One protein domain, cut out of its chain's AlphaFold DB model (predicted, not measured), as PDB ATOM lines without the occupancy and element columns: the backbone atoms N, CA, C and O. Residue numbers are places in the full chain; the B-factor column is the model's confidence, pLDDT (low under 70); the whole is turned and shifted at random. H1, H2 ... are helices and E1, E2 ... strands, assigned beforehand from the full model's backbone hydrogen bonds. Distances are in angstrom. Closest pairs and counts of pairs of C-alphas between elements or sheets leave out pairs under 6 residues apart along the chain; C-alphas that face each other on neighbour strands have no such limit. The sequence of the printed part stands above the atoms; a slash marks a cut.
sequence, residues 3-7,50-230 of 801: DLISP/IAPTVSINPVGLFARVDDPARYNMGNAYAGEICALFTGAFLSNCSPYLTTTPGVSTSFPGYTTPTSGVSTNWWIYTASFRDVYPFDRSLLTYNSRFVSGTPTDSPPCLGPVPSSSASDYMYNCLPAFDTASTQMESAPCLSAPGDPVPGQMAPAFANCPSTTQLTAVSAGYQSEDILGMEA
ATOM      1  N   ASP A   3      25.080   5.297 -25.074       65.56
ATOM      2  CA  ASP A   3      25.947   4.169 -25.466       65.56
ATOM      3  C   ASP A   3      27.376   4.266 -24.893       65.56
ATOM      4  O   ASP A   3      27.966   3.260 -24.510       65.56
ATOM      5  N   LEU A   4      27.887   5.493 -24.703       70.94
ATOM      6  CA  LEU A   4      29.226   5.781 -24.150       70.94
ATOM      7  C   LEU A   4      29.361   5.483 -22.645       70.94
ATOM      8  O   LEU A   4      30.414   5.738 -22.061       70.94
ATOM      9  N   ILE A   5      28.285   5.031 -22.007       79.00
ATOM     10  CA  ILE A   5      28.223   4.655 -20.589       79.00
ATOM     11  C   ILE A   5      27.590   3.269 -20.404       79.00
ATOM     12  O   ILE A   5      27.205   2.915 -19.288       79.00
ATOM     13  N   SER A   6      27.435   2.496 -21.486       84.31
ATOM     14  CA  SER A   6      26.931   1.127 -21.385       84.31
ATOM     15  C   SER A   6      27.922   0.245 -20.609       84.31
ATOM     16  O   SER A   6      29.132   0.495 -20.660       84.31
ATOM     17  N   PRO A   7      27.447  -0.788 -19.886       85.00
ATOM     18  CA  PRO A   7      28.323  -1.690 -19.140       85.00
ATOM     19  C   PRO A   7      29.444  -2.291 -19.997       85.00
ATOM     20  O   PRO A   7      30.591  -2.299 -19.559       85.00
ATOM     21  N   ILE A  50      46.876   7.685 -23.367       74.88
ATOM     22  CA  ILE A  50      46.874   6.430 -24.144       74.88
ATOM     23  C   ILE A  50      48.321   6.095 -24.496       74.88
ATOM     24  O   ILE A  50      49.068   6.970 -24.946       74.88
ATOM     25  N   ALA A  51      48.723   4.844 -24.287       79.12
ATOM     26  CA  ALA A  51      50.078   4.396 -24.565       79.12
ATOM     27  C   ALA A  51      50.416   4.584 -26.060       79.12
ATOM     28  O   ALA A  51      49.621   4.196 -26.921       79.12
ATOM     29  N   PRO A  52      51.602   5.125 -26.411       79.00
ATOM     30  CA  PRO A  52      52.003   5.303 -27.808       79.00
ATOM     31  C   PRO A  52      51.957   4.009 -28.626       79.00
ATOM     32  O   PRO A  52      51.660   4.053 -29.818       79.00
ATOM     33  N   THR A  53      52.180   2.860 -27.977       78.00
ATOM     34  CA  THR A  53      52.092   1.513 -28.565       78.00
ATOM     35  C   THR A  53      50.765   1.242 -29.268       78.00
ATOM     36  O   THR A  53      50.769   0.568 -30.293       78.00
ATOM     37  N   VAL A  54      49.659   1.832 -28.800       78.31
ATOM     38  CA  VAL A  54      48.325   1.699 -29.412       78.31
ATOM     39  C   VAL A  54      48.248   2.380 -30.789       78.31
ATOM     40  O   VAL A  54      47.443   1.998 -31.626       78.31
ATOM     41  N   SER A  55      49.095   3.380 -31.043       78.25
ATOM     42  CA  SER A  55      49.121   4.148 -32.300       78.25
ATOM     43  C   SER A  55      50.243   3.756 -33.268       78.25
ATOM     44  O   SER A  55      50.268   4.250 -34.393       78.25
ATOM     45  N   ILE A  56      51.179   2.894 -32.843       79.12
ATOM     46  CA  ILE A  56      52.317   2.456 -33.674       79.12
ATOM     47  C   ILE A  56      51.847   1.509 -34.785       79.12
ATOM     48  O   ILE A  56      52.313   1.627 -35.915       79.12
ATOM     49  N   ASN A  57      50.905   0.614 -34.473       74.12
ATOM     50  CA  ASN A  57      50.300  -0.318 -35.423       74.12
ATOM     51  C   ASN A  57      48.780  -0.078 -35.444       74.12
ATOM     52  O   ASN A  57      48.069  -0.704 -34.657       74.12
ATOM     53  N   PRO A  58      48.273   0.857 -36.273       75.69
ATOM     54  CA  PRO A  58      46.842   1.130 -36.357       75.69
ATOM     55  C   PRO A  58      46.077  -0.144 -36.710       75.69
ATOM     56  O   PRO A  58      46.472  -0.873 -37.623       75.69
ATOM     57  N   VAL A  59      44.941  -0.375 -36.050       86.25
ATOM     58  CA  VAL A  59      44.043  -1.463 -36.446       86.25
ATOM     59  C   VAL A  59      43.423  -1.099 -37.797       86.25
ATOM     60  O   VAL A  59      42.880  -0.006 -37.979       86.25
ATOM     61  N   GLY A  60      43.515  -1.997 -38.770       88.50
ATOM     62  CA  GLY A  60      42.764  -1.913 -40.016       88.50
ATOM     63  C   GLY A  60      41.416  -2.608 -39.854       88.50
ATOM     64  O   GLY A  60      41.350  -3.702 -39.318       88.50
ATOM     65  N   LEU A  61      40.323  -2.021 -40.324       91.31
ATOM     66  CA  LEU A  61      39.026  -2.688 -40.408       91.31
ATOM     67  C   LEU A  61      38.581  -2.740 -41.861       91.31
ATOM     68  O   LEU A  61      38.365  -1.709 -42.495       91.31
ATOM     69  N   PHE A  62      38.442  -3.951 -42.392       91.06
ATOM     70  CA  PHE A  62      37.918  -4.197 -43.723       91.06
ATOM     71  C   PHE A  62      36.414  -4.486 -43.652       91.06
ATOM     72  O   PHE A  62      35.994  -5.524 -43.130       91.06
ATOM     73  N   ALA A  63      35.606  -3.562 -44.175       91.00
ATOM     74  CA  ALA A  63      34.148  -3.662 -44.179       91.00
ATOM     75  C   ALA A  63      33.650  -4.093 -45.564       91.00
ATOM     76  O   ALA A  63      33.876  -3.404 -46.562       91.00
ATOM     77  N   ARG A  64      32.945  -5.226 -45.622       88.56
ATOM     78  CA  ARG A  64      32.409  -5.775 -46.873       88.56
ATOM     79  C   ARG A  64      31.233  -4.960 -47.393       88.56
ATOM     80  O   ARG A  64      30.180  -4.976 -46.774       88.56
ATOM     81  N   VAL A  65      31.392  -4.295 -48.536       89.88
ATOM     82  CA  VAL A  65      30.331  -3.473 -49.163       89.88
ATOM     83  C   VAL A  65      29.351  -4.283 -50.010       89.88
ATOM     84  O   VAL A  65      28.268  -3.809 -50.334       89.88
ATOM     85  N   ASP A  66      29.733  -5.502 -50.377       84.06
ATOM     86  CA  ASP A  66      28.953  -6.446 -51.180       84.06
ATOM     87  C   ASP A  66      27.939  -7.260 -50.355       84.06
ATOM     88  O   ASP A  66      27.246  -8.120 -50.890       84.06
ATOM     89  N   ASP A  67      27.832  -6.979 -49.056       84.94
ATOM     90  CA  ASP A  67      26.806  -7.500 -48.154       84.94
ATOM     91  C   ASP A  67      26.344  -6.359 -47.223       84.94
ATOM     92  O   ASP A  67      27.101  -5.947 -46.338       84.94
ATOM     93  N   PRO A  68      25.120  -5.817 -47.395       88.56
ATOM     94  CA  PRO A  68      24.651  -4.672 -46.617       88.56
ATOM     95  C   PRO A  68      24.646  -4.893 -45.101       88.56
ATOM     96  O   PRO A  68      24.919  -3.956 -44.349       88.56
ATOM     97  N   ALA A  69      24.351  -6.111 -44.632       87.31
ATOM     98  CA  ALA A  69      24.334  -6.407 -43.201       87.31
ATOM     99  C   ALA A  69      25.752  -6.330 -42.626       87.31
ATOM    100  O   ALA A  69      25.973  -5.695 -41.595       87.31
ATOM    101  N   ARG A  70      26.731  -6.891 -43.343       87.31
ATOM    102  CA  ARG A  70      28.146  -6.832 -42.947       87.31
ATOM    103  C   ARG A  70      28.725  -5.437 -43.051       87.31
ATOM    104  O   ARG A  70      29.494  -5.051 -42.176       87.31
ATOM    105  N   TYR A  71      28.350  -4.676 -44.073       90.44
ATOM    106  CA  TYR A  71      28.790  -3.294 -44.207       90.44
ATOM    107  C   TYR A  71      28.313  -2.447 -43.024       90.44
ATOM    108  O   TYR A  71      29.107  -1.754 -42.389       90.44
ATOM    109  N   ASN A  72      27.027  -2.558 -42.679       91.19
ATOM    110  CA  ASN A  72      26.445  -1.849 -41.542       91.19
ATOM    111  C   ASN A  72      27.067  -2.290 -40.212       91.19
ATOM    112  O   ASN A  72      27.371  -1.442 -39.377       91.19
ATOM    113  N   MET A  73      27.320  -3.590 -40.042       89.88
ATOM    114  CA  MET A  73      28.031  -4.127 -38.880       89.88
ATOM    115  C   MET A  73      29.461  -3.576 -38.782       89.88
ATOM    116  O   MET A  73      29.864  -3.108 -37.723       89.88
ATOM    117  N   GLY A  74      30.213  -3.549 -39.887       91.56
ATOM    118  CA  GLY A  74      31.556  -2.965 -39.928       91.56
ATOM    119  C   GLY A  74      31.565  -1.474 -39.589       91.56
ATOM    120  O   GLY A  74      32.424  -1.023 -38.833       91.56
ATOM    121  N   ASN A  75      30.579  -0.716 -40.080       92.94
ATOM    122  CA  ASN A  75      30.401   0.694 -39.726       92.94
ATOM    123  C   ASN A  75      30.070   0.879 -38.236       92.94
ATOM    124  O   ASN A  75      30.580   1.812 -37.618       92.94
ATOM    125  N   ALA A  76      29.253  -0.007 -37.657       91.56
ATOM    126  CA  ALA A  76      28.942   0.009 -36.230       91.56
ATOM    127  C   ALA A  76      30.192  -0.286 -35.385       91.56
ATOM    128  O   ALA A  76      30.510   0.493 -34.491       91.56
ATOM    129  N   TYR A  77      30.964  -1.327 -35.725       91.38
ATOM    130  CA  TYR A  77      32.235  -1.632 -35.057       91.38
ATOM    131  C   TYR A  77      33.221  -0.472 -35.132       91.38
ATOM    132  O   TYR A  77      33.810  -0.103 -34.118       91.38
ATOM    133  N   ALA A  78      33.372   0.144 -36.306       93.19
ATOM    134  CA  ALA A  78      34.226   1.314 -36.451       93.19
ATOM    135  C   ALA A  78      33.762   2.472 -35.559       93.19
ATOM    136  O   ALA A  78      34.581   3.067 -34.860       93.19
ATOM    137  N   GLY A  79      32.453   2.733 -35.534       92.62
ATOM    138  CA  GLY A  79      31.838   3.737 -34.675       92.62
ATOM    139  C   GLY A  79      32.153   3.520 -33.197       92.62
ATOM    140  O   GLY A  79      32.631   4.449 -32.551       92.62
ATOM    141  N   GLU A  80      31.923   2.310 -32.682       91.06
ATOM    142  CA  GLU A  80      32.158   1.944 -31.276       91.06
ATOM    143  C   GLU A  80      33.643   2.028 -30.895       91.06
ATOM    144  O   GLU A  80      34.009   2.677 -29.913       91.06
ATOM    145  N   ILE A  81      34.531   1.451 -31.713       90.25
ATOM    146  CA  ILE A  81      35.981   1.489 -31.476       90.25
ATOM    147  C   ILE A  81      36.478   2.939 -31.490       90.25
ATOM    148  O   ILE A  81      37.225   3.364 -30.607       90.25
ATOM    149  N   CYS A  82      36.046   3.742 -32.461       89.25
ATOM    150  CA  CYS A  82      36.445   5.142 -32.522       89.25
ATOM    151  C   CYS A  82      35.857   5.980 -31.394       89.25
ATOM    152  O   CYS A  82      36.526   6.896 -30.901       89.25
ATOM    153  N   ALA A  83      34.653   5.655 -30.937       88.00
ATOM    154  CA  ALA A  83      34.069   6.270 -29.764       88.00
ATOM    155  C   ALA A  83      34.893   5.977 -28.506       88.00
ATOM    156  O   ALA A  83      35.087   6.890 -27.702       88.00
ATOM    157  N   LEU A  84      35.439   4.763 -28.362       87.69
ATOM    158  CA  LEU A  84      36.283   4.390 -27.223       87.69
ATOM    159  C   LEU A  84      37.533   5.275 -27.132       87.69
ATOM    160  O   LEU A  84      37.862   5.761 -26.052       87.69
ATOM    161  N   PHE A  85      38.196   5.548 -28.258       84.75
ATOM    162  CA  PHE A  85      39.422   6.357 -28.280       84.75
ATOM    163  C   PHE A  85      39.182   7.870 -28.322       84.75
ATOM    164  O   PHE A  85      39.988   8.641 -27.801       84.75
ATOM    165  N   THR A  86      38.104   8.324 -28.967       82.56
ATOM    166  CA  THR A  86      37.911   9.752 -29.288       82.56
ATOM    167  C   THR A  86      36.725  10.400 -28.574       82.56
ATOM    168  O   THR A  86      36.592  11.629 -28.608       82.56
ATOM    169  N   GLY A  87      35.853   9.601 -27.954       80.25
ATOM    170  CA  GLY A  87      34.562  10.027 -27.412       80.25
ATOM    171  C   GLY A  87      33.495  10.314 -28.477       80.25
ATOM    172  O   GLY A  87      32.446  10.864 -28.146       80.25
ATOM    173  N   ALA A  88      33.753   9.993 -29.750       83.44
ATOM    174  CA  ALA A  88      32.838  10.221 -30.865       83.44
ATOM    175  C   ALA A  88      32.725   8.988 -31.775       83.44
ATOM    176  O   ALA A  88      33.731   8.381 -32.135       83.44
ATOM    177  N   PHE A  89      31.500   8.667 -32.196       87.94
ATOM    178  CA  PHE A  89      31.229   7.612 -33.172       87.94
ATOM    179  C   PHE A  89      31.657   8.079 -34.560       87.94
ATOM    180  O   PHE A  89      30.969   8.873 -35.203       87.94
ATOM    181  N   LEU A  90      32.822   7.618 -34.997       90.19
ATOM    182  CA  LEU A  90      33.413   7.971 -36.281       90.19
ATOM    183  C   LEU A  90      33.606   6.705 -37.106       90.19
ATOM    184  O   LEU A  90      33.942   5.657 -36.572       90.19
ATOM    185  N   SER A  91      33.463   6.813 -38.423       89.19
ATOM    186  CA  SER A  91      33.758   5.699 -39.325       89.19
ATOM    187  C   SER A  91      35.260   5.437 -39.474       89.19
ATOM    188  O   SER A  91      35.629   4.461 -40.108       89.19
ATOM    189  N   ASN A  92      36.131   6.314 -38.971       90.88
ATOM    190  CA  ASN A  92      37.591   6.205 -39.009       90.88
ATOM    191  C   ASN A  92      38.179   7.133 -37.931       90.88
ATOM    192  O   ASN A  92      37.648   8.222 -37.703       90.88
ATOM    193  N   CYS A  93      39.262   6.725 -37.272       89.06
ATOM    194  CA  CYS A  93      39.911   7.501 -36.215       89.06
ATOM    195  C   CYS A  93      41.406   7.179 -36.140       89.06
ATOM    196  O   CYS A  93      41.926   6.750 -35.108       89.06
ATOM    197  N   SER A  94      42.112   7.379 -37.253       87.12
ATOM    198  CA  SER A  94      43.576   7.316 -37.283       87.12
ATOM    199  C   SER A  94      44.200   8.175 -36.160       87.12
ATOM    200  O   SER A  94      43.726   9.292 -35.923       87.12
ATOM    201  N   PRO A  95      45.243   7.684 -35.459       85.94
ATOM    202  CA  PRO A  95      46.010   6.458 -35.719       85.94
ATOM    203  C   PRO A  95      45.475   5.194 -35.020       85.94
ATOM    204  O   PRO A  95      46.189   4.204 -34.954       85.94
ATOM    205  N   TYR A  96      44.258   5.198 -34.475       86.25
ATOM    206  CA  TYR A  96      43.740   4.059 -33.702       86.25
ATOM    207  C   TYR A  96      43.033   3.019 -34.573       86.25
ATOM    208  O   TYR A  96      43.250   1.821 -34.416       86.25
ATOM    209  N   LEU A  97      42.216   3.481 -35.523       89.88
ATOM    210  CA  LEU A  97      41.497   2.622 -36.460       89.88
ATOM    211  C   LEU A  97      41.470   3.257 -37.847       89.88
ATOM    212  O   LEU A  97      41.051   4.408 -37.996       89.88
ATOM    213  N   THR A  98      41.844   2.488 -38.864       90.88
ATOM    214  CA  THR A  98      41.619   2.834 -40.269       90.88
ATOM    215  C   THR A  98      40.601   1.881 -40.878       90.88
ATOM    216  O   THR A  98      40.703   0.672 -40.720       90.88
ATOM    217  N   THR A  99      39.599   2.409 -41.574       91.56
ATOM    218  CA  THR A  99      38.561   1.601 -42.225       91.56
ATOM    219  C   THR A  99      38.749   1.569 -43.734       91.56
ATOM    220  O   THR A  99      38.960   2.601 -44.370       91.56
ATOM    221  N   THR A 100      38.656   0.373 -44.308       92.12
ATOM    222  CA  THR A 100      38.760   0.116 -45.746       92.12
ATOM    223  C   THR A 100      37.493  -0.598 -46.217       92.12
ATOM    224  O   THR A 100      37.306  -1.777 -45.911       92.12
ATOM    225  N   PRO A 101      36.590   0.082 -46.938       91.31
ATOM    226  CA  PRO A 101      35.470  -0.580 -47.588       91.31
ATOM    227  C   PRO A 101      35.944  -1.336 -48.837       91.31
ATOM    228  O   PRO A 101      36.741  -0.815 -49.616       91.31
ATOM    229  N   GLY A 102      35.427  -2.540 -49.066       89.44
ATOM    230  CA  GLY A 102      35.731  -3.305 -50.275       89.44
ATOM    231  C   GLY A 102      34.861  -4.544 -50.437       89.44
ATOM    232  O   GLY A 102      34.059  -4.873 -49.567       89.44
ATOM    233  N   VAL A 103      34.984  -5.216 -51.578       86.50
ATOM    234  CA  VAL A 103      34.321  -6.507 -51.823       86.50
ATOM    235  C   VAL A 103      35.168  -7.641 -51.251       86.50
ATOM    236  O   VAL A 103      36.358  -7.453 -51.010       86.50
ATOM    237  N   SER A 104      34.600  -8.838 -51.070       83.31
ATOM    238  CA  SER A 104      35.352  -9.968 -50.494       83.31
ATOM    239  C   SER A 104      36.701 -10.207 -51.188       83.31
ATOM    240  O   SER A 104      37.718 -10.349 -50.521       83.31
ATOM    241  N   THR A 105      36.757 -10.192 -52.523       84.88
ATOM    242  CA  THR A 105      37.986 -10.496 -53.281       84.88
ATOM    243  C   THR A 105      39.104  -9.464 -53.143       84.88
ATOM    244  O   THR A 105      40.251  -9.780 -53.458       84.88
ATOM    245  N   SER A 106      38.806  -8.260 -52.642       86.31
ATOM    246  CA  SER A 106      39.810  -7.237 -52.340       86.31
ATOM    247  C   SER A 106      40.286  -7.276 -50.886       86.31
ATOM    248  O   SER A 106      41.004  -6.367 -50.470       86.31
ATOM    249  N   PHE A 107      39.884  -8.283 -50.100       85.81
ATOM    250  CA  PHE A 107      40.370  -8.457 -48.735       85.81
ATOM    251  C   PHE A 107      41.891  -8.712 -48.743       85.81
ATOM    252  O   PHE A 107      42.336  -9.694 -49.345       85.81
ATOM    253  N   PRO A 108      42.697  -7.867 -48.068       81.81
ATOM    254  CA  PRO A 108      44.151  -8.003 -48.078       81.81
ATOM    255  C   PRO A 108      44.657  -9.331 -47.511       81.81
ATOM    256  O   PRO A 108      45.694  -9.808 -47.958       81.81
ATOM    257  N   GLY A 109      43.921  -9.961 -46.586       80.94
ATOM    258  CA  GLY A 109      44.328 -11.238 -45.987       80.94
ATOM    259  C   GLY A 109      44.342 -12.417 -46.964       80.94
ATOM    260  O   GLY A 109      44.975 -13.421 -46.681       80.94
ATOM    261  N   TYR A 110      43.742 -12.304 -48.154       82.94
ATOM    262  CA  TYR A 110      43.916 -13.328 -49.194       82.94
ATOM    263  C   TYR A 110      45.284 -13.277 -49.891       82.94
ATOM    264  O   TYR A 110      45.571 -14.138 -50.726       82.94
ATOM    265  N   THR A 111      46.117 -12.270 -49.606       86.81
ATOM    266  CA  THR A 111      47.529 -12.268 -49.997       86.81
ATOM    267  C   THR A 111      48.424 -12.125 -48.783       86.81
ATOM    268  O   THR A 111      48.533 -11.057 -48.187       86.81
ATOM    269  N   THR A 112      49.123 -13.206 -48.466       86.38
ATOM    270  CA  THR A 112      50.088 -13.261 -47.372       86.38
ATOM    271  C   THR A 112      51.493 -12.891 -47.861       86.38
ATOM    272  O   THR A 112      51.905 -13.310 -48.945       86.38
ATOM    273  N   PRO A 113      52.266 -12.093 -47.103       85.31
ATOM    274  CA  PRO A 113      53.701 -11.959 -47.326       85.31
ATOM    275  C   PRO A 113      54.429 -13.309 -47.321       85.31
ATOM    276  O   PRO A 113      54.182 -14.142 -46.454       85.31
ATOM    277  N   THR A 114      55.365 -13.504 -48.253       86.06
ATOM    278  CA  THR A 114      56.194 -14.723 -48.358       86.06
ATOM    279  C   THR A 114      57.510 -14.630 -47.582       86.06
ATOM    280  O   THR A 114      58.257 -15.599 -47.514       86.06
ATOM    281  N   SER A 115      57.842 -13.451 -47.051       84.31
ATOM    282  CA  SER A 115      59.136 -13.155 -46.423       84.31
ATOM    283  C   SER A 115      59.043 -12.830 -44.930       84.31
ATOM    284  O   SER A 115      60.018 -12.338 -44.371       84.31
ATOM    285  N   GLY A 116      57.882 -13.046 -44.302       77.25
ATOM    286  CA  GLY A 116      57.676 -12.844 -42.867       77.25
ATOM    287  C   GLY A 116      56.202 -12.735 -42.476       77.25
ATOM    288  O   GLY A 116      55.318 -12.734 -43.335       77.25
ATOM    289  N   VAL A 117      55.946 -12.594 -41.177       76.12
ATOM    290  CA  VAL A 117      54.604 -12.369 -40.612       76.12
ATOM    291  C   VAL A 117      54.163 -10.914 -40.794       76.12
ATOM    292  O   VAL A 117      54.945  -9.979 -40.601       76.12
ATOM    293  N   SER A 118      52.890 -10.698 -41.144       73.38
ATOM    294  CA  SER A 118      52.317  -9.349 -41.150       73.38
ATOM    295  C   SER A 118      52.066  -8.870 -39.719       73.38
ATOM    296  O   SER A 118      51.314  -9.491 -38.979       73.38
ATOM    297  N   THR A 119      52.645  -7.732 -39.332       71.69
ATOM    298  CA  THR A 119      52.391  -7.106 -38.020       71.69
ATOM    299  C   THR A 119      51.162  -6.197 -38.012       71.69
ATOM    300  O   THR A 119      50.881  -5.553 -37.002       71.69
ATOM    301  N   ASN A 120      50.450  -6.090 -39.138       69.62
ATOM    302  CA  ASN A 120      49.246  -5.276 -39.246       69.62
ATOM    303  C   ASN A 120      48.046  -6.061 -38.717       69.62
ATOM    304  O   ASN A 120      47.761  -7.160 -39.185       69.62
ATOM    305  N   TRP A 121      47.320  -5.465 -37.776       68.19
ATOM    306  CA  TRP A 121      46.143  -6.072 -37.169       68.19
ATOM    307  C   TRP A 121      44.906  -5.711 -37.982       68.19
ATOM    308  O   TRP A 121      44.672  -4.531 -38.248       68.19
ATOM    309  N   TRP A 122      44.109  -6.714 -38.358       77.81
ATOM    310  CA  TRP A 122      42.903  -6.512 -39.153       77.81
ATOM    311  C   TRP A 122      41.655  -7.030 -38.446       77.81
ATOM    312  O   TRP A 122      41.604  -8.165 -37.990       77.81
ATOM    313  N   ILE A 123      40.609  -6.214 -38.445       85.81
ATOM    314  CA  ILE A 123      39.232  -6.641 -38.237       85.81
ATOM    315  C   ILE A 123      38.633  -6.851 -39.622       85.81
ATOM    316  O   ILE A 123      38.679  -5.962 -40.470       85.81
ATOM    317  N   TYR A 124      38.048  -8.015 -39.863       83.50
ATOM    318  CA  TYR A 124      37.378  -8.311 -41.121       83.50
ATOM    319  C   TYR A 124      35.939  -8.720 -40.843       83.50
ATOM    320  O   TYR A 124      35.690  -9.610 -40.031       83.50
ATOM    321  N   THR A 125      34.976  -8.109 -41.536       83.44
ATOM    322  CA  THR A 125      33.573  -8.556 -41.511       83.44
ATOM    323  C   THR A 125      33.409  -9.831 -42.354       83.44
ATOM    324  O   THR A 125      32.756  -9.839 -43.405       83.44
ATOM    325  N   ALA A 126      34.086 -10.895 -41.926       69.25
ATOM    326  CA  ALA A 126      34.199 -12.176 -42.606       69.25
ATOM    327  C   ALA A 126      32.917 -13.014 -42.488       69.25
ATOM    328  O   ALA A 126      31.981 -12.681 -41.766       69.25
ATOM    329  N   SER A 127      32.878 -14.128 -43.215       65.31
ATOM    330  CA  SER A 127      32.066 -15.292 -42.845       65.31
ATOM    331  C   SER A 127      32.769 -16.546 -43.304       65.31
ATOM    332  O   SER A 127      33.359 -16.558 -44.387       65.31
ATOM    333  N   PHE A 128      32.565 -17.616 -42.560       65.75
ATOM    334  CA  PHE A 128      32.851 -18.965 -43.007       65.75
ATOM    335  C   PHE A 128      31.519 -19.635 -43.361       65.75
ATOM    336  O   PHE A 128      30.503 -19.353 -42.728       65.75
ATOM    337  N   ARG A 129      31.496 -20.424 -44.439       56.72
ATOM    338  CA  ARG A 129      30.271 -21.046 -44.974       56.72
ATOM    339  C   ARG A 129      29.958 -22.416 -44.369       56.72
ATOM    340  O   ARG A 129      28.882 -22.943 -44.623       56.72
ATOM    341  N   ASP A 130      30.866 -22.963 -43.568       56.66
ATOM    342  CA  ASP A 130      30.851 -24.379 -43.211       56.66
ATOM    343  C   ASP A 130      30.337 -24.595 -41.780       56.66
ATOM    344  O   ASP A 130      30.668 -23.847 -40.861       56.66
ATOM    345  N   VAL A 131      29.505 -25.626 -41.610       39.78
ATOM    346  CA  VAL A 131      28.800 -25.974 -40.358       39.78
ATOM    347  C   VAL A 131      29.590 -26.954 -39.477       39.78
ATOM    348  O   VAL A 131      29.133 -27.301 -38.389       39.78
ATOM    349  N   TYR A 132      30.757 -27.411 -39.942       54.28
ATOM    350  CA  TYR A 132      31.646 -28.309 -39.206       54.28
ATOM    351  C   TYR A 132      32.773 -27.486 -38.575       54.28
ATOM    352  O   TYR A 132      33.663 -27.038 -39.301       54.28
ATOM    353  N   PRO A 133      32.733 -27.234 -37.255       56.81
ATOM    354  CA  PRO A 133      33.672 -26.309 -36.622       56.81
ATOM    355  C   PRO A 133      35.125 -26.786 -36.758       56.81
ATOM    356  O   PRO A 133      35.997 -25.991 -37.099       56.81
ATOM    357  N   PHE A 134      35.357 -28.095 -36.620       68.38
ATOM    358  CA  PHE A 134      36.703 -28.636 -36.447       68.38
ATOM    359  C   PHE A 134      37.566 -28.648 -37.720       68.38
ATOM    360  O   PHE A 134      38.720 -28.225 -37.701       68.38
ATOM    361  N   ASP A 135      37.013 -29.078 -38.855       68.56
ATOM    362  CA  ASP A 135      37.781 -29.131 -40.106       68.56
ATOM    363  C   ASP A 135      38.132 -27.716 -40.570       68.56
ATOM    364  O   ASP A 135      39.221 -27.446 -41.079       68.56
ATOM    365  N   ARG A 136      37.212 -26.761 -40.368       73.81
ATOM    366  CA  ARG A 136      37.440 -25.381 -40.788       73.81
ATOM    367  C   ARG A 136      38.523 -24.712 -39.958       73.81
ATOM    368  O   ARG A 136      39.332 -23.975 -40.531       73.81
ATOM    369  N   SER A 137      38.536 -24.947 -38.650       76.50
ATOM    370  CA  SER A 137      39.567 -24.401 -37.782       76.50
ATOM    371  C   SER A 137      40.934 -25.003 -38.097       76.50
ATOM    372  O   SER A 137      41.896 -24.247 -38.224       76.50
ATOM    373  N   LEU A 138      41.021 -26.314 -38.352       80.38
ATOM    374  CA  LEU A 138      42.243 -26.961 -38.838       80.38
ATOM    375  C   LEU A 138      42.743 -26.301 -40.132       80.38
ATOM    376  O   LEU A 138      43.899 -25.893 -40.221       80.38
ATOM    377  N   LEU A 139      41.867 -26.161 -41.130       79.38
ATOM    378  CA  LEU A 139      42.237 -25.592 -42.426       79.38
ATOM    379  C   LEU A 139      42.669 -24.126 -42.335       79.38
ATOM    380  O   LEU A 139      43.460 -23.693 -43.167       79.38
ATOM    381  N   THR A 140      42.132 -23.357 -41.385       79.62
ATOM    382  CA  THR A 140      42.315 -21.896 -41.334       79.62
ATOM    383  C   THR A 140      43.359 -21.455 -40.312       79.62
ATOM    384  O   THR A 140      43.984 -20.428 -40.526       79.62
ATOM    385  N   TYR A 141      43.553 -22.182 -39.210       82.69
ATOM    386  CA  TYR A 141      44.336 -21.696 -38.065       82.69
ATOM    387  C   TYR A 141      45.492 -22.607 -37.659       82.69
ATOM    388  O   TYR A 141      46.252 -22.243 -36.769       82.69
ATOM    389  N   ASN A 142      45.631 -23.790 -38.265       86.19
ATOM    390  CA  ASN A 142      46.753 -24.662 -37.948       86.19
ATOM    391  C   ASN A 142      48.037 -24.078 -38.541       86.19
ATOM    392  O   ASN A 142      48.111 -23.797 -39.740       86.19
ATOM    393  N   SER A 143      49.075 -23.947 -37.721       86.81
ATOM    394  CA  SER A 143      50.269 -23.208 -38.110       86.81
ATOM    395  C   SER A 143      51.187 -23.984 -39.068       86.81
ATOM    396  O   SER A 143      52.169 -23.409 -39.532       86.81
ATOM    397  N   ARG A 144      50.918 -25.270 -39.372       82.94
ATOM    398  CA  ARG A 144      51.790 -26.166 -40.173       82.94
ATOM    399  C   ARG A 144      52.141 -25.671 -41.577       82.94
ATOM    400  O   ARG A 144      53.128 -26.133 -42.140       82.94
ATOM    401  N   PHE A 145      51.324 -24.782 -42.138       84.38
ATOM    402  CA  PHE A 145      51.536 -24.158 -43.447       84.38
ATOM    403  C   PHE A 145      51.288 -22.649 -43.398       84.38
ATOM    404  O   PHE A 145      50.842 -22.047 -44.375       84.38
ATOM    405  N   VAL A 146      51.551 -22.027 -42.248       87.06
ATOM    406  CA  VAL A 146      51.524 -20.567 -42.152       87.06
ATOM    407  C   VAL A 146      52.558 -19.970 -43.111       87.06
ATOM    408  O   VAL A 146      53.644 -20.531 -43.301       87.06
ATOM    409  N   SER A 147      52.248 -18.827 -43.723       87.06
ATOM    410  CA  SER A 147      53.264 -18.128 -44.511       87.06
ATOM    411  C   SER A 147      54.295 -17.479 -43.597       87.06
ATOM    412  O   SER A 147      53.942 -16.908 -42.571       87.06
ATOM    413  N   GLY A 148      55.567 -17.509 -43.984       79.25
ATOM    414  CA  GLY A 148      56.609 -16.813 -43.240       79.25
ATOM    415  C   GLY A 148      57.994 -17.402 -43.437       79.25
ATOM    416  O   GLY A 148      58.258 -18.152 -44.378       79.25
ATOM    417  N   THR A 149      58.882 -17.051 -42.516       76.62
ATOM    418  CA  THR A 149      60.247 -17.560 -42.424       76.62
ATOM    419  C   THR A 149      60.457 -18.290 -41.098       76.62
ATOM    420  O   THR A 149      59.821 -17.955 -40.099       76.62
ATOM    421  N   PRO A 150      61.407 -19.240 -41.016       71.06
ATOM    422  CA  PRO A 150      61.741 -19.896 -39.747       71.06
ATOM    423  C   PRO A 150      62.236 -18.950 -38.638       71.06
ATOM    424  O   PRO A 150      62.396 -19.382 -37.500       71.06
ATOM    425  N   THR A 151      62.531 -17.688 -38.965       72.25
ATOM    426  CA  THR A 151      63.015 -16.662 -38.029       72.25
ATOM    427  C   THR A 151      61.916 -15.753 -37.478       72.25
ATOM    428  O   THR A 151      62.222 -14.857 -36.689       72.25
ATOM    429  N   ASP A 152      60.659 -15.962 -37.874       72.19
ATOM    430  CA  ASP A 152      59.528 -15.173 -37.387       72.19
ATOM    431  C   ASP A 152      59.250 -15.451 -35.893       72.19
ATOM    432  O   ASP A 152      59.571 -16.520 -35.367       72.19
ATOM    433  N   SER A 153      58.699 -14.462 -35.177       64.44
ATOM    434  CA  SER A 153      58.471 -14.520 -33.726       64.44
ATOM    435  C   SER A 153      57.013 -14.182 -33.372       64.44
ATOM    436  O   SER A 153      56.558 -13.106 -33.770       64.44
ATOM    437  N   PRO A 154      56.302 -15.034 -32.597       68.19
ATOM    438  CA  PRO A 154      56.731 -16.357 -32.121       68.19
ATOM    439  C   PRO A 154      56.951 -17.351 -33.282       68.19
ATOM    440  O   PRO A 154      56.313 -17.211 -34.322       68.19
ATOM    441  N   PRO A 155      57.859 -18.336 -33.138       69.75
ATOM    442  CA  PRO A 155      58.140 -19.284 -34.208       69.75
ATOM    443  C   PRO A 155      56.961 -20.237 -34.399       69.75
ATOM    444  O   PRO A 155      56.548 -20.936 -33.474       69.75
ATOM    445  N   CYS A 156      56.452 -20.283 -35.622       77.31
ATOM    446  CA  CYS A 156      55.381 -21.179 -36.029       77.31
ATOM    447  C   CYS A 156      55.952 -22.521 -36.502       77.31
ATOM    448  O   CYS A 156      57.096 -22.601 -36.965       77.31
ATOM    449  N   LEU A 157      55.167 -23.596 -36.405       74.88
ATOM    450  CA  LEU A 157      55.596 -24.908 -36.880       74.88
ATOM    451  C   LEU A 157      55.624 -24.936 -38.414       74.88
ATOM    452  O   LEU A 157      54.580 -24.973 -39.042       74.88
ATOM    453  N   GLY A 158      56.817 -24.979 -39.012       72.00
ATOM    454  CA  GLY A 158      56.987 -25.269 -40.442       72.00
ATOM    455  C   GLY A 158      56.449 -24.199 -41.405       72.00
ATOM    456  O   GLY A 158      55.646 -24.538 -42.267       72.00
ATOM    457  N   PRO A 159      56.898 -22.932 -41.320       82.19
ATOM    458  CA  PRO A 159      56.429 -21.893 -42.228       82.19
ATOM    459  C   PRO A 159      56.762 -22.228 -43.689       82.19
ATOM    460  O   PRO A 159      57.898 -22.594 -44.012       82.19
ATOM    461  N   VAL A 160      55.777 -22.061 -44.572       87.31
ATOM    462  CA  VAL A 160      55.916 -22.255 -46.020       87.31
ATOM    463  C   VAL A 160      55.673 -20.920 -46.716       87.31
ATOM    464  O   VAL A 160      54.542 -20.438 -46.701       87.31
ATOM    465  N   PRO A 161      56.697 -20.302 -47.340       87.81
ATOM    466  CA  PRO A 161      56.540 -19.061 -48.092       87.81
ATOM    467  C   PRO A 161      55.432 -19.164 -49.146       87.81
ATOM    468  O   PRO A 161      55.625 -19.742 -50.215       87.81
ATOM    469  N   SER A 162      54.276 -18.575 -48.850       88.25
ATOM    470  CA  SER A 162      53.089 -18.665 -49.693       88.25
ATOM    471  C   SER A 162      52.406 -17.318 -49.799       88.25
ATOM    472  O   SER A 162      52.295 -16.571 -48.829       88.25
ATOM    473  N   SER A 163      51.928 -16.991 -50.994       88.25
ATOM    474  CA  SER A 163      51.143 -15.781 -51.223       88.25
ATOM    475  C   SER A 163      49.654 -15.978 -50.949       88.25
ATOM    476  O   SER A 163      48.867 -15.053 -51.140       88.25
ATOM    477  N   SER A 164      49.238 -17.182 -50.555       88.00
ATOM    478  CA  SER A 164      47.844 -17.545 -50.286       88.00
ATOM    479  C   SER A 164      47.776 -18.630 -49.207       88.00
ATOM    480  O   SER A 164      47.041 -19.605 -49.354       88.00
ATOM    481  N   ALA A 165      48.578 -18.476 -48.146       86.75
ATOM    482  CA  ALA A 165      48.526 -19.390 -47.010       86.75
ATOM    483  C   ALA A 165      47.130 -19.377 -46.382       86.75
ATOM    484  O   ALA A 165      46.486 -18.330 -46.279       86.75
ATOM    485  N   SER A 166      46.672 -20.551 -45.953       80.25
ATOM    486  CA  SER A 166      45.356 -20.706 -45.331       80.25
ATOM    487  C   SER A 166      45.259 -19.950 -44.011       80.25
ATOM    488  O   SER A 166      44.260 -19.275 -43.763       80.25
ATOM    489  N   ASP A 167      46.324 -20.028 -43.206       83.44
ATOM    490  CA  ASP A 167      46.495 -19.236 -41.993       83.44
ATOM    491  C   ASP A 167      47.021 -17.843 -42.334       83.44
ATOM    492  O   ASP A 167      48.187 -17.496 -42.142       83.44
ATOM    493  N   TYR A 168      46.122 -17.032 -42.883       80.56
ATOM    494  CA  TYR A 168      46.379 -15.620 -43.151       80.56
ATOM    495  C   TYR A 168      46.378 -14.758 -41.882       80.56
ATOM    496  O   TYR A 168      46.706 -13.571 -41.946       80.56
ATOM    497  N   MET A 169      45.948 -15.323 -40.748       80.19
ATOM    498  CA  MET A 169      45.926 -14.650 -39.451       80.19
ATOM    499  C   MET A 169      47.243 -14.809 -38.693       80.19
ATOM    500  O   MET A 169      47.466 -14.065 -37.743       80.19
ATOM    501  N   TYR A 170      48.125 -15.699 -39.159       82.38
ATOM    502  CA  TYR A 170      49.412 -16.002 -38.539       82.38
ATOM    503  C   TYR A 170      49.254 -16.537 -37.109       82.38
ATOM    504  O   TYR A 170      49.970 -16.132 -36.188       82.38
ATOM    505  N   ASN A 171      48.289 -17.440 -36.917       82.31
ATOM    506  CA  ASN A 171      48.022 -18.077 -35.638       82.31
ATOM    507  C   ASN A 171      49.021 -19.199 -35.372       82.31
ATOM    508  O   ASN A 171      48.948 -20.295 -35.919       82.31
ATOM    509  N   CYS A 172      49.941 -18.935 -34.452       85.19
ATOM    510  CA  CYS A 172      50.993 -19.879 -34.096       85.19
ATOM    511  C   CYS A 172      50.758 -20.383 -32.677       85.19
ATOM    512  O   CYS A 172      51.369 -19.910 -31.717       85.19
ATOM    513  N   LEU A 173      49.814 -21.323 -32.560       87.94
ATOM    514  CA  LEU A 173      49.308 -21.868 -31.301       87.94
ATOM    515  C   LEU A 173      49.639 -23.370 -31.193       87.94
ATOM    516  O   LEU A 173      48.817 -24.208 -31.564       87.94
ATOM    517  N   PRO A 174      50.792 -23.755 -30.607       88.31
ATOM    518  CA  PRO A 174      51.221 -25.157 -30.564       88.31
ATOM    519  C   PRO A 174      50.227 -26.113 -29.887       88.31
ATOM    520  O   PRO A 174      50.161 -27.295 -30.230       88.31
ATOM    521  N   ALA A 175      49.455 -25.616 -28.914       89.62
ATOM    522  CA  ALA A 175      48.406 -26.393 -28.260       89.62
ATOM    523  C   ALA A 175      47.262 -26.724 -29.231       89.62
ATOM    524  O   ALA A 175      46.838 -27.880 -29.298       89.62
ATOM    525  N   PHE A 176      46.825 -25.742 -30.028       90.00
ATOM    526  CA  PHE A 176      45.837 -25.945 -31.084       90.00
ATOM    527  C   PHE A 176      46.370 -26.884 -32.170       90.00
ATOM    528  O   PHE A 176      45.682 -27.826 -32.557       90.00
ATOM    529  N   ASP A 177      47.615 -26.695 -32.616       89.00
ATOM    530  CA  ASP A 177      48.227 -27.544 -33.646       89.00
ATOM    531  C   ASP A 177      48.291 -29.011 -33.209       89.00
ATOM    532  O   ASP A 177      48.028 -29.920 -33.999       89.00
ATOM    533  N   THR A 178      48.613 -29.250 -31.935       89.38
ATOM    534  CA  THR A 178      48.664 -30.594 -31.349       89.38
ATOM    535  C   THR A 178      47.273 -31.225 -31.294       89.38
ATOM    536  O   THR A 178      47.103 -32.353 -31.761       89.38
ATOM    537  N   ALA A 179      46.278 -30.507 -30.763       90.44
ATOM    538  CA  ALA A 179      44.913 -31.008 -30.623       90.44
ATOM    539  C   ALA A 179      44.245 -31.259 -31.988       90.44
ATOM    540  O   ALA A 179      43.678 -32.330 -32.214       90.44
ATOM    541  N   SER A 180      44.397 -30.328 -32.933       89.25
ATOM    542  CA  SER A 180      43.823 -30.440 -34.281       89.25
ATOM    543  C   SER A 180      44.513 -31.526 -35.112       89.25
ATOM    544  O   SER A 180      43.851 -32.265 -35.837       89.25
ATOM    545  N   THR A 181      45.828 -31.726 -34.946       88.44
ATOM    546  CA  THR A 181      46.519 -32.880 -35.551       88.44
ATOM    547  C   THR A 181      46.007 -34.198 -34.970       88.44
ATOM    548  O   THR A 181      45.803 -35.153 -35.716       88.44
ATOM    549  N   GLN A 182      45.794 -34.268 -33.650       89.69
ATOM    550  CA  GLN A 182      45.275 -35.472 -33.000       89.69
ATOM    551  C   GLN A 182      43.864 -35.817 -33.477       89.69
ATOM    552  O   GLN A 182      43.583 -36.990 -33.709       89.69
ATOM    553  N   MET A 183      43.008 -34.808 -33.638       90.25
ATOM    554  CA  MET A 183      41.676 -34.951 -34.219       90.25
ATOM    555  C   MET A 183      41.741 -35.584 -35.611       90.25
ATOM    556  O   MET A 183      41.056 -36.574 -35.862       90.25
ATOM    557  N   GLU A 184      42.607 -35.062 -36.481       86.88
ATOM    558  CA  GLU A 184      42.729 -35.519 -37.868       86.88
ATOM    559  C   GLU A 184      43.321 -36.935 -37.982       86.88
ATOM    560  O   GLU A 184      42.976 -37.723 -38.863       86.88
ATOM    561  N   SER A 185      44.207 -37.300 -37.051       88.62
ATOM    562  CA  SER A 185      44.809 -38.635 -36.979       88.62
ATOM    563  C   SER A 185      44.090 -39.586 -36.017       88.62
ATOM    564  O   SER A 185      44.659 -40.602 -35.614       88.62
ATOM    565  N   ALA A 186      42.869 -39.266 -35.584       91.31
ATOM    566  CA  ALA A 186      42.179 -40.089 -34.603       91.31
ATOM    567  C   ALA A 186      41.868 -41.493 -35.177       91.31
ATOM    568  O   ALA A 186      41.416 -41.614 -36.323       91.31
ATOM    569  N   PRO A 187      42.039 -42.578 -34.394       90.69
ATOM    570  CA  PRO A 187      41.711 -43.938 -34.838       90.69
ATOM    571  C   PRO A 187      40.207 -44.206 -34.992       90.69
ATOM    572  O   PRO A 187      39.814 -45.248 -35.512       90.69
ATOM    573  N   CYS A 188      39.358 -43.315 -34.483       91.31
ATOM    574  CA  CYS A 188      37.910 -43.442 -34.506       91.31
ATOM    575  C   CYS A 188      37.245 -42.063 -34.415       91.31
ATOM    576  O   CYS A 188      37.791 -41.125 -33.828       91.31
ATOM    577  N   LEU A 189      36.033 -41.961 -34.965       90.44
ATOM    578  CA  LEU A 189      35.271 -40.713 -34.981       90.44
ATOM    579  C   LEU A 189      34.790 -40.345 -33.574       90.44
ATOM    580  O   LEU A 189      34.981 -39.219 -33.128       90.44
ATOM    581  N   SER A 190      34.186 -41.311 -32.880       92.25
ATOM    582  CA  SER A 190      33.519 -41.092 -31.598       92.25
ATOM    583  C   SER A 190      33.532 -42.333 -30.700       92.25
ATOM    584  O   SER A 190      33.617 -43.460 -31.192       92.25
ATOM    585  N   ALA A 191      33.345 -42.135 -29.399       95.00
ATOM    586  CA  ALA A 191      33.184 -43.162 -28.379       95.00
ATOM    587  C   ALA A 191      32.249 -42.681 -27.246       95.00
ATOM    588  O   ALA A 191      32.059 -41.478 -27.052       95.00
ATOM    589  N   PRO A 192      31.655 -43.597 -26.456       93.75
ATOM    590  CA  PRO A 192      30.886 -43.210 -25.276       93.75
ATOM    591  C   PRO A 192      31.717 -42.349 -24.317       93.75
ATOM    592  O   PRO A 192      32.817 -42.738 -23.929       93.75
ATOM    593  N   GLY A 193      31.167 -41.205 -23.907       90.75
ATOM    594  CA  GLY A 193      31.856 -40.225 -23.058       90.75
ATOM    595  C   GLY A 193      32.396 -39.007 -23.809       90.75
ATOM    596  O   GLY A 193      32.913 -38.105 -23.158       90.75
ATOM    597  N   ASP A 194      32.254 -38.968 -25.137       93.00
ATOM    598  CA  ASP A 194      32.530 -37.771 -25.929       93.00
ATOM    599  C   ASP A 194      31.678 -36.563 -25.507       93.00
ATOM    600  O   ASP A 194      30.544 -36.734 -25.033       93.00
ATOM    601  N   PRO A 195      32.198 -35.339 -25.716       91.12
ATOM    602  CA  PRO A 195      31.468 -34.116 -25.425       91.12
ATOM    603  C   PRO A 195      30.205 -34.002 -26.284       91.12
ATOM    604  O   PRO A 195      30.208 -34.307 -27.478       91.12
ATOM    605  N   VAL A 196      29.122 -33.507 -25.679       85.31
ATOM    606  CA  VAL A 196      27.867 -33.185 -26.378       85.31
ATOM    607  C   VAL A 196      27.551 -31.690 -26.286       85.31
ATOM    608  O   VAL A 196      27.841 -31.065 -25.261       85.31
ATOM    609  N   PRO A 197      26.928 -31.096 -27.327       78.19
ATOM    610  CA  PRO A 197      26.587 -29.676 -27.328       78.19
ATOM    611  C   PRO A 197      25.783 -29.247 -26.092       78.19
ATOM    612  O   PRO A 197      24.834 -29.921 -25.689       78.19
ATOM    613  N   GLY A 198      26.142 -28.097 -25.514       76.31
ATOM    614  CA  GLY A 198      25.448 -27.500 -24.363       76.31
ATOM    615  C   GLY A 198      25.963 -27.928 -22.983       76.31
ATOM    616  O   GLY A 198      25.407 -27.496 -21.972       76.31
ATOM    617  N   GLN A 199      27.017 -28.744 -22.904       82.19
ATOM    618  CA  GLN A 199      27.678 -29.067 -21.637       82.19
ATOM    619  C   GLN A 199      28.593 -27.926 -21.166       82.19
ATOM    620  O   GLN A 199      29.405 -27.422 -21.930       82.19
ATOM    621  N   MET A 200      28.505 -27.556 -19.882       79.12
ATOM    622  CA  MET A 200      29.410 -26.563 -19.270       79.12
ATOM    623  C   MET A 200      30.766 -27.151 -18.846       79.12
ATOM    624  O   MET A 200      31.732 -26.416 -18.695       79.12
ATOM    625  N   ALA A 201      30.821 -28.463 -18.609       84.94
ATOM    626  CA  ALA A 201      32.021 -29.194 -18.212       84.94
ATOM    627  C   ALA A 201      32.066 -30.518 -18.995       84.94
ATOM    628  O   ALA A 201      31.543 -31.530 -18.515       84.94
ATOM    629  N   PRO A 202      32.578 -30.499 -20.236       87.50
ATOM    630  CA  PRO A 202      32.626 -31.680 -21.088       87.50
ATOM    631  C   PRO A 202      33.578 -32.744 -20.526       87.50
ATOM    632  O   PRO A 202      34.619 -32.432 -19.946       87.50
ATOM    633  N   ALA A 203      33.219 -34.014 -20.719       90.31
ATOM    634  CA  ALA A 203      34.147 -35.133 -20.590       90.31
ATOM    635  C   ALA A 203      34.763 -35.447 -21.961       90.31
ATOM    636  O   ALA A 203      34.205 -35.074 -22.992       90.31
ATOM    637  N   PHE A 204      35.904 -36.135 -21.957       94.38
ATOM    638  CA  PHE A 204      36.599 -36.550 -23.173       94.38
ATOM    639  C   PHE A 204      36.787 -38.063 -23.178       94.38
ATOM    640  O   PHE A 204      37.087 -38.663 -22.141       94.38
ATOM    641  N   ALA A 205      36.633 -38.671 -24.349       95.75
ATOM    642  CA  ALA A 205      36.774 -40.102 -24.548       95.75
ATOM    643  C   ALA A 205      37.979 -40.437 -25.429       95.75
ATOM    644  O   ALA A 205      38.360 -39.696 -26.336       95.75
ATOM    645  N   ASN A 206      38.549 -41.612 -25.164       96.44
ATOM    646  CA  ASN A 206      39.551 -42.236 -26.017       96.44
ATOM    647  C   ASN A 206      38.894 -43.242 -26.961       96.44
ATOM    648  O   ASN A 206      37.896 -43.879 -26.615       96.44
ATOM    649  N   CYS A 207      39.510 -43.452 -28.121       94.88
ATOM    650  CA  CYS A 207      39.138 -44.543 -29.003       94.88
ATOM    651  C   CYS A 207      39.316 -45.900 -28.305       94.88
ATOM    652  O   CYS A 207      40.322 -46.096 -27.608       94.88
ATOM    653  N   PRO A 208      38.383 -46.856 -28.500       94.62
ATOM    654  CA  PRO A 208      38.435 -48.164 -27.854       94.62
ATOM    655  C   PRO A 208      39.789 -48.854 -28.027       94.62
ATOM    656  O   PRO A 208      40.338 -48.886 -29.125       94.62
ATOM    657  N   SER A 209      40.318 -49.421 -26.940       91.38
ATOM    658  CA  SER A 209      41.616 -50.119 -26.920       91.38
ATOM    659  C   SER A 209      42.831 -49.248 -27.278       91.38
ATOM    660  O   SER A 209      43.905 -49.778 -27.558       91.38
ATOM    661  N   THR A 210      42.695 -47.921 -27.233       90.69
ATOM    662  CA  THR A 210      43.797 -46.972 -27.434       90.69
ATOM    663  C   THR A 210      43.872 -45.967 -26.282       90.69
ATOM    664  O   THR A 210      42.942 -45.826 -25.488       90.69
ATOM    665  N   THR A 211      44.981 -45.233 -26.200       91.81
ATOM    666  CA  THR A 211      45.123 -44.054 -25.327       91.81
ATOM    667  C   THR A 211      44.917 -42.740 -26.084       91.81
ATOM    668  O   THR A 211      45.249 -41.682 -25.557       91.81
ATOM    669  N   GLN A 212      44.451 -42.798 -27.335       92.81
ATOM    670  CA  GLN A 212      44.250 -41.622 -28.178       92.81
ATOM    671  C   GLN A 212      42.799 -41.164 -28.077       92.81
ATOM    672  O   GLN A 212      41.896 -41.998 -28.123       92.81
ATOM    673  N   LEU A 213      42.585 -39.852 -27.963       94.81
ATOM    674  CA  LEU A 213      41.256 -39.249 -28.042       94.81
ATOM    675  C   LEU A 213      40.541 -39.638 -29.341       94.81
ATOM    676  O   LEU A 213      41.172 -39.878 -30.373       94.81
ATOM    677  N   THR A 214      39.215 -39.668 -29.273       94.12
ATOM    678  CA  THR A 214      38.363 -39.672 -30.465       94.12
ATOM    679  C   THR A 214      38.541 -38.366 -31.246       94.12
ATOM    680  O   THR A 214      38.972 -37.348 -30.689       94.12
ATOM    681  N   ALA A 215      38.150 -38.367 -32.522       91.25
ATOM    682  CA  ALA A 215      38.126 -37.144 -33.320       91.25
ATOM    683  C   ALA A 215      37.229 -36.069 -32.681       91.25
ATOM    684  O   ALA A 215      37.636 -34.919 -32.567       91.25
ATOM    685  N   VAL A 216      36.042 -36.446 -32.190       90.56
ATOM    686  CA  VAL A 216      35.099 -35.515 -31.541       90.56
ATOM    687  C   VAL A 216      35.700 -34.873 -30.287       90.56
ATOM    688  O   VAL A 216      35.602 -33.658 -30.110       90.56
ATOM    689  N   SER A 217      36.351 -35.656 -29.423       92.75
ATOM    690  CA  SER A 217      36.977 -35.134 -28.205       92.75
ATOM    691  C   SER A 217      38.153 -34.203 -28.504       92.75
ATOM    692  O   SER A 217      38.240 -33.123 -27.921       92.75
ATOM    693  N   ALA A 218      39.044 -34.589 -29.422       92.25
ATOM    694  CA  ALA A 218      40.183 -33.757 -29.812       92.25
ATOM    695  C   ALA A 218      39.751 -32.487 -30.570       92.25
ATOM    696  O   ALA A 218      40.306 -31.410 -30.345       92.25
ATOM    697  N   GLY A 219      38.718 -32.582 -31.413       90.25
ATOM    698  CA  GLY A 219      38.121 -31.438 -32.098       90.25
ATOM    699  C   GLY A 219      37.530 -30.434 -31.113       90.25
ATOM    700  O   GLY A 219      37.816 -29.244 -31.206       90.25
ATOM    701  N   TYR A 220      36.794 -30.902 -30.099       90.00
ATOM    702  CA  TYR A 220      36.280 -30.019 -29.048       90.00
ATOM    703  C   TYR A 220      37.412 -29.289 -28.314       90.00
ATOM    704  O   TYR A 220      37.330 -28.079 -28.119       90.00
ATOM    705  N   GLN A 221      38.481 -29.999 -27.928       90.00
ATOM    706  CA  GLN A 221      39.646 -29.368 -27.290       90.00
ATOM    707  C   GLN A 221      40.300 -28.319 -28.193       90.00
ATOM    708  O   GLN A 221      40.723 -27.275 -27.707       90.00
ATOM    709  N   SER A 222      40.353 -28.577 -29.500       89.88
ATOM    710  CA  SER A 222      40.898 -27.637 -30.482       89.88
ATOM    711  C   SER A 222      40.089 -26.334 -30.520       89.88
ATOM    712  O   SER A 222      40.665 -25.253 -30.415       89.88
ATOM    713  N   GLU A 223      38.758 -26.420 -30.590       85.44
ATOM    714  CA  GLU A 223      37.880 -25.238 -30.571       85.44
ATOM    715  C   GLU A 223      37.933 -24.481 -29.242       85.44
ATOM    716  O   GLU A 223      37.940 -23.252 -29.237       85.44
ATOM    717  N   ASP A 224      38.003 -25.192 -28.114       86.50
ATOM    718  CA  ASP A 224      38.106 -24.573 -26.787       86.50
ATOM    719  C   ASP A 224      39.403 -23.760 -26.654       86.50
ATOM    720  O   ASP A 224      39.384 -22.634 -26.160       86.50
ATOM    721  N   ILE A 225      40.520 -24.273 -27.188       87.94
ATOM    722  CA  ILE A 225      41.796 -23.544 -27.246       87.94
ATOM    723  C   ILE A 225      41.663 -22.268 -28.084       87.94
ATOM    724  O   ILE A 225      42.048 -21.199 -27.614       87.94
ATOM    725  N   LEU A 226      41.084 -22.339 -29.288       84.62
ATOM    726  CA  LEU A 226      40.869 -21.139 -30.112       84.62
ATOM    727  C   LEU A 226      39.941 -20.125 -29.440       84.62
ATOM    728  O   LEU A 226      40.150 -18.916 -29.560       84.62
ATOM    729  N   GLY A 227      38.921 -20.614 -28.731       83.31
ATOM    730  CA  GLY A 227      38.007 -19.793 -27.948       83.31
ATOM    731  C   GLY A 227      38.713 -19.077 -26.796       83.31
ATOM    732  O   GLY A 227      38.508 -17.876 -26.618       83.31
ATOM    733  N   MET A 228      39.577 -19.779 -26.055       86.00
ATOM    734  CA  MET A 228      40.381 -19.206 -24.967       86.00
ATOM    735  C   MET A 228      41.363 -18.140 -25.461       86.00
ATOM    736  O   MET A 228      41.535 -17.119 -24.796       86.00
ATOM    737  N   GLU A 229      41.960 -18.343 -26.636       85.38
ATOM    738  CA  GLU A 229      42.869 -17.378 -27.273       85.38
ATOM    739  C   GLU A 229      42.126 -16.244 -28.007       85.38
ATOM    740  O   GLU A 229      42.750 -15.326 -28.537       85.38
ATOM    741  N   ALA A 230      40.787 -16.294 -28.050       82.62
ATOM    742  CA  ALA A 230      39.927 -15.354 -28.769       82.62
ATOM    743  C   ALA A 230      40.358 -15.127 -30.234       82.62
ATOM    744  O   ALA A 230      40.165 -14.043 -30.792       82.62
TER     745      ALA A 230
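AT A GLANCE: This is residues 3 to 7 and 50 to 230 of the 801 residues of the protein "SBP_bac_5 domain-containing protein" of Candidatus Bathyarchaeota archaeon (UniProt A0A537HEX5). Largely loops, the domain makes two lobes: a small parallel sheet, E2 E1 E3, with H2 over one face as two layers, and H3 to H5 clustered. The 186 printed residues, 72 in named elements, run H1 E1 H2 E2 E3 H3 H4 H5, class mixed. Only just loose, close to compact: radius of gyration of the C-alphas 19.5 A, spans 60 by 41 by 35 A.

HOW THE PARTS SIT: H1, residues 53 to 56, is not on the sheet. Inner strand E1, residues 59 to 64, neighbours E2, residues 97 to 102 (N 61 to O 98, 2.7 A), and E3, residues 122 to 124 (N 62 to O 123, 2.8 A). H2, residues 68 to 86, joins E1 to E2 as a strand-helix-strand unit, a helix between parallel neighbours, with a right-handed crossover; its height over the sheet is 9.4 A. H4, residues 174 to 184, and H5, residues 215 to 228, form a helical hairpin; the closest C-alphas, Met 183 and Ala 215, are 4.3 A apart. H3, residues 133 to 141, touches H5 at residues 219 to 223 alone; the closest C-alphas, Phe 134 and Gly 219, are 5.4 A apart. In H2 to H5 every O i to N i+4 pair is within hydrogen-bond range.

IN THESE COORDINATES: H2 is 26.2 A long, H5 19.9 A. H1 begins at C-alpha 53 (52.092, 1.513, -28.565); H5 ends at C-alpha 228 (40.381, -19.206, -24.967).

THE WHOLE: Residues 8 to 49 are not printed; C-alphas 7 and 50 are 20.9 A apart. Links E2 to E3, H3 to H4 and H4 to H5 are long. The model's pLDDT is under 70 at 16 residues, among them 126 to 135.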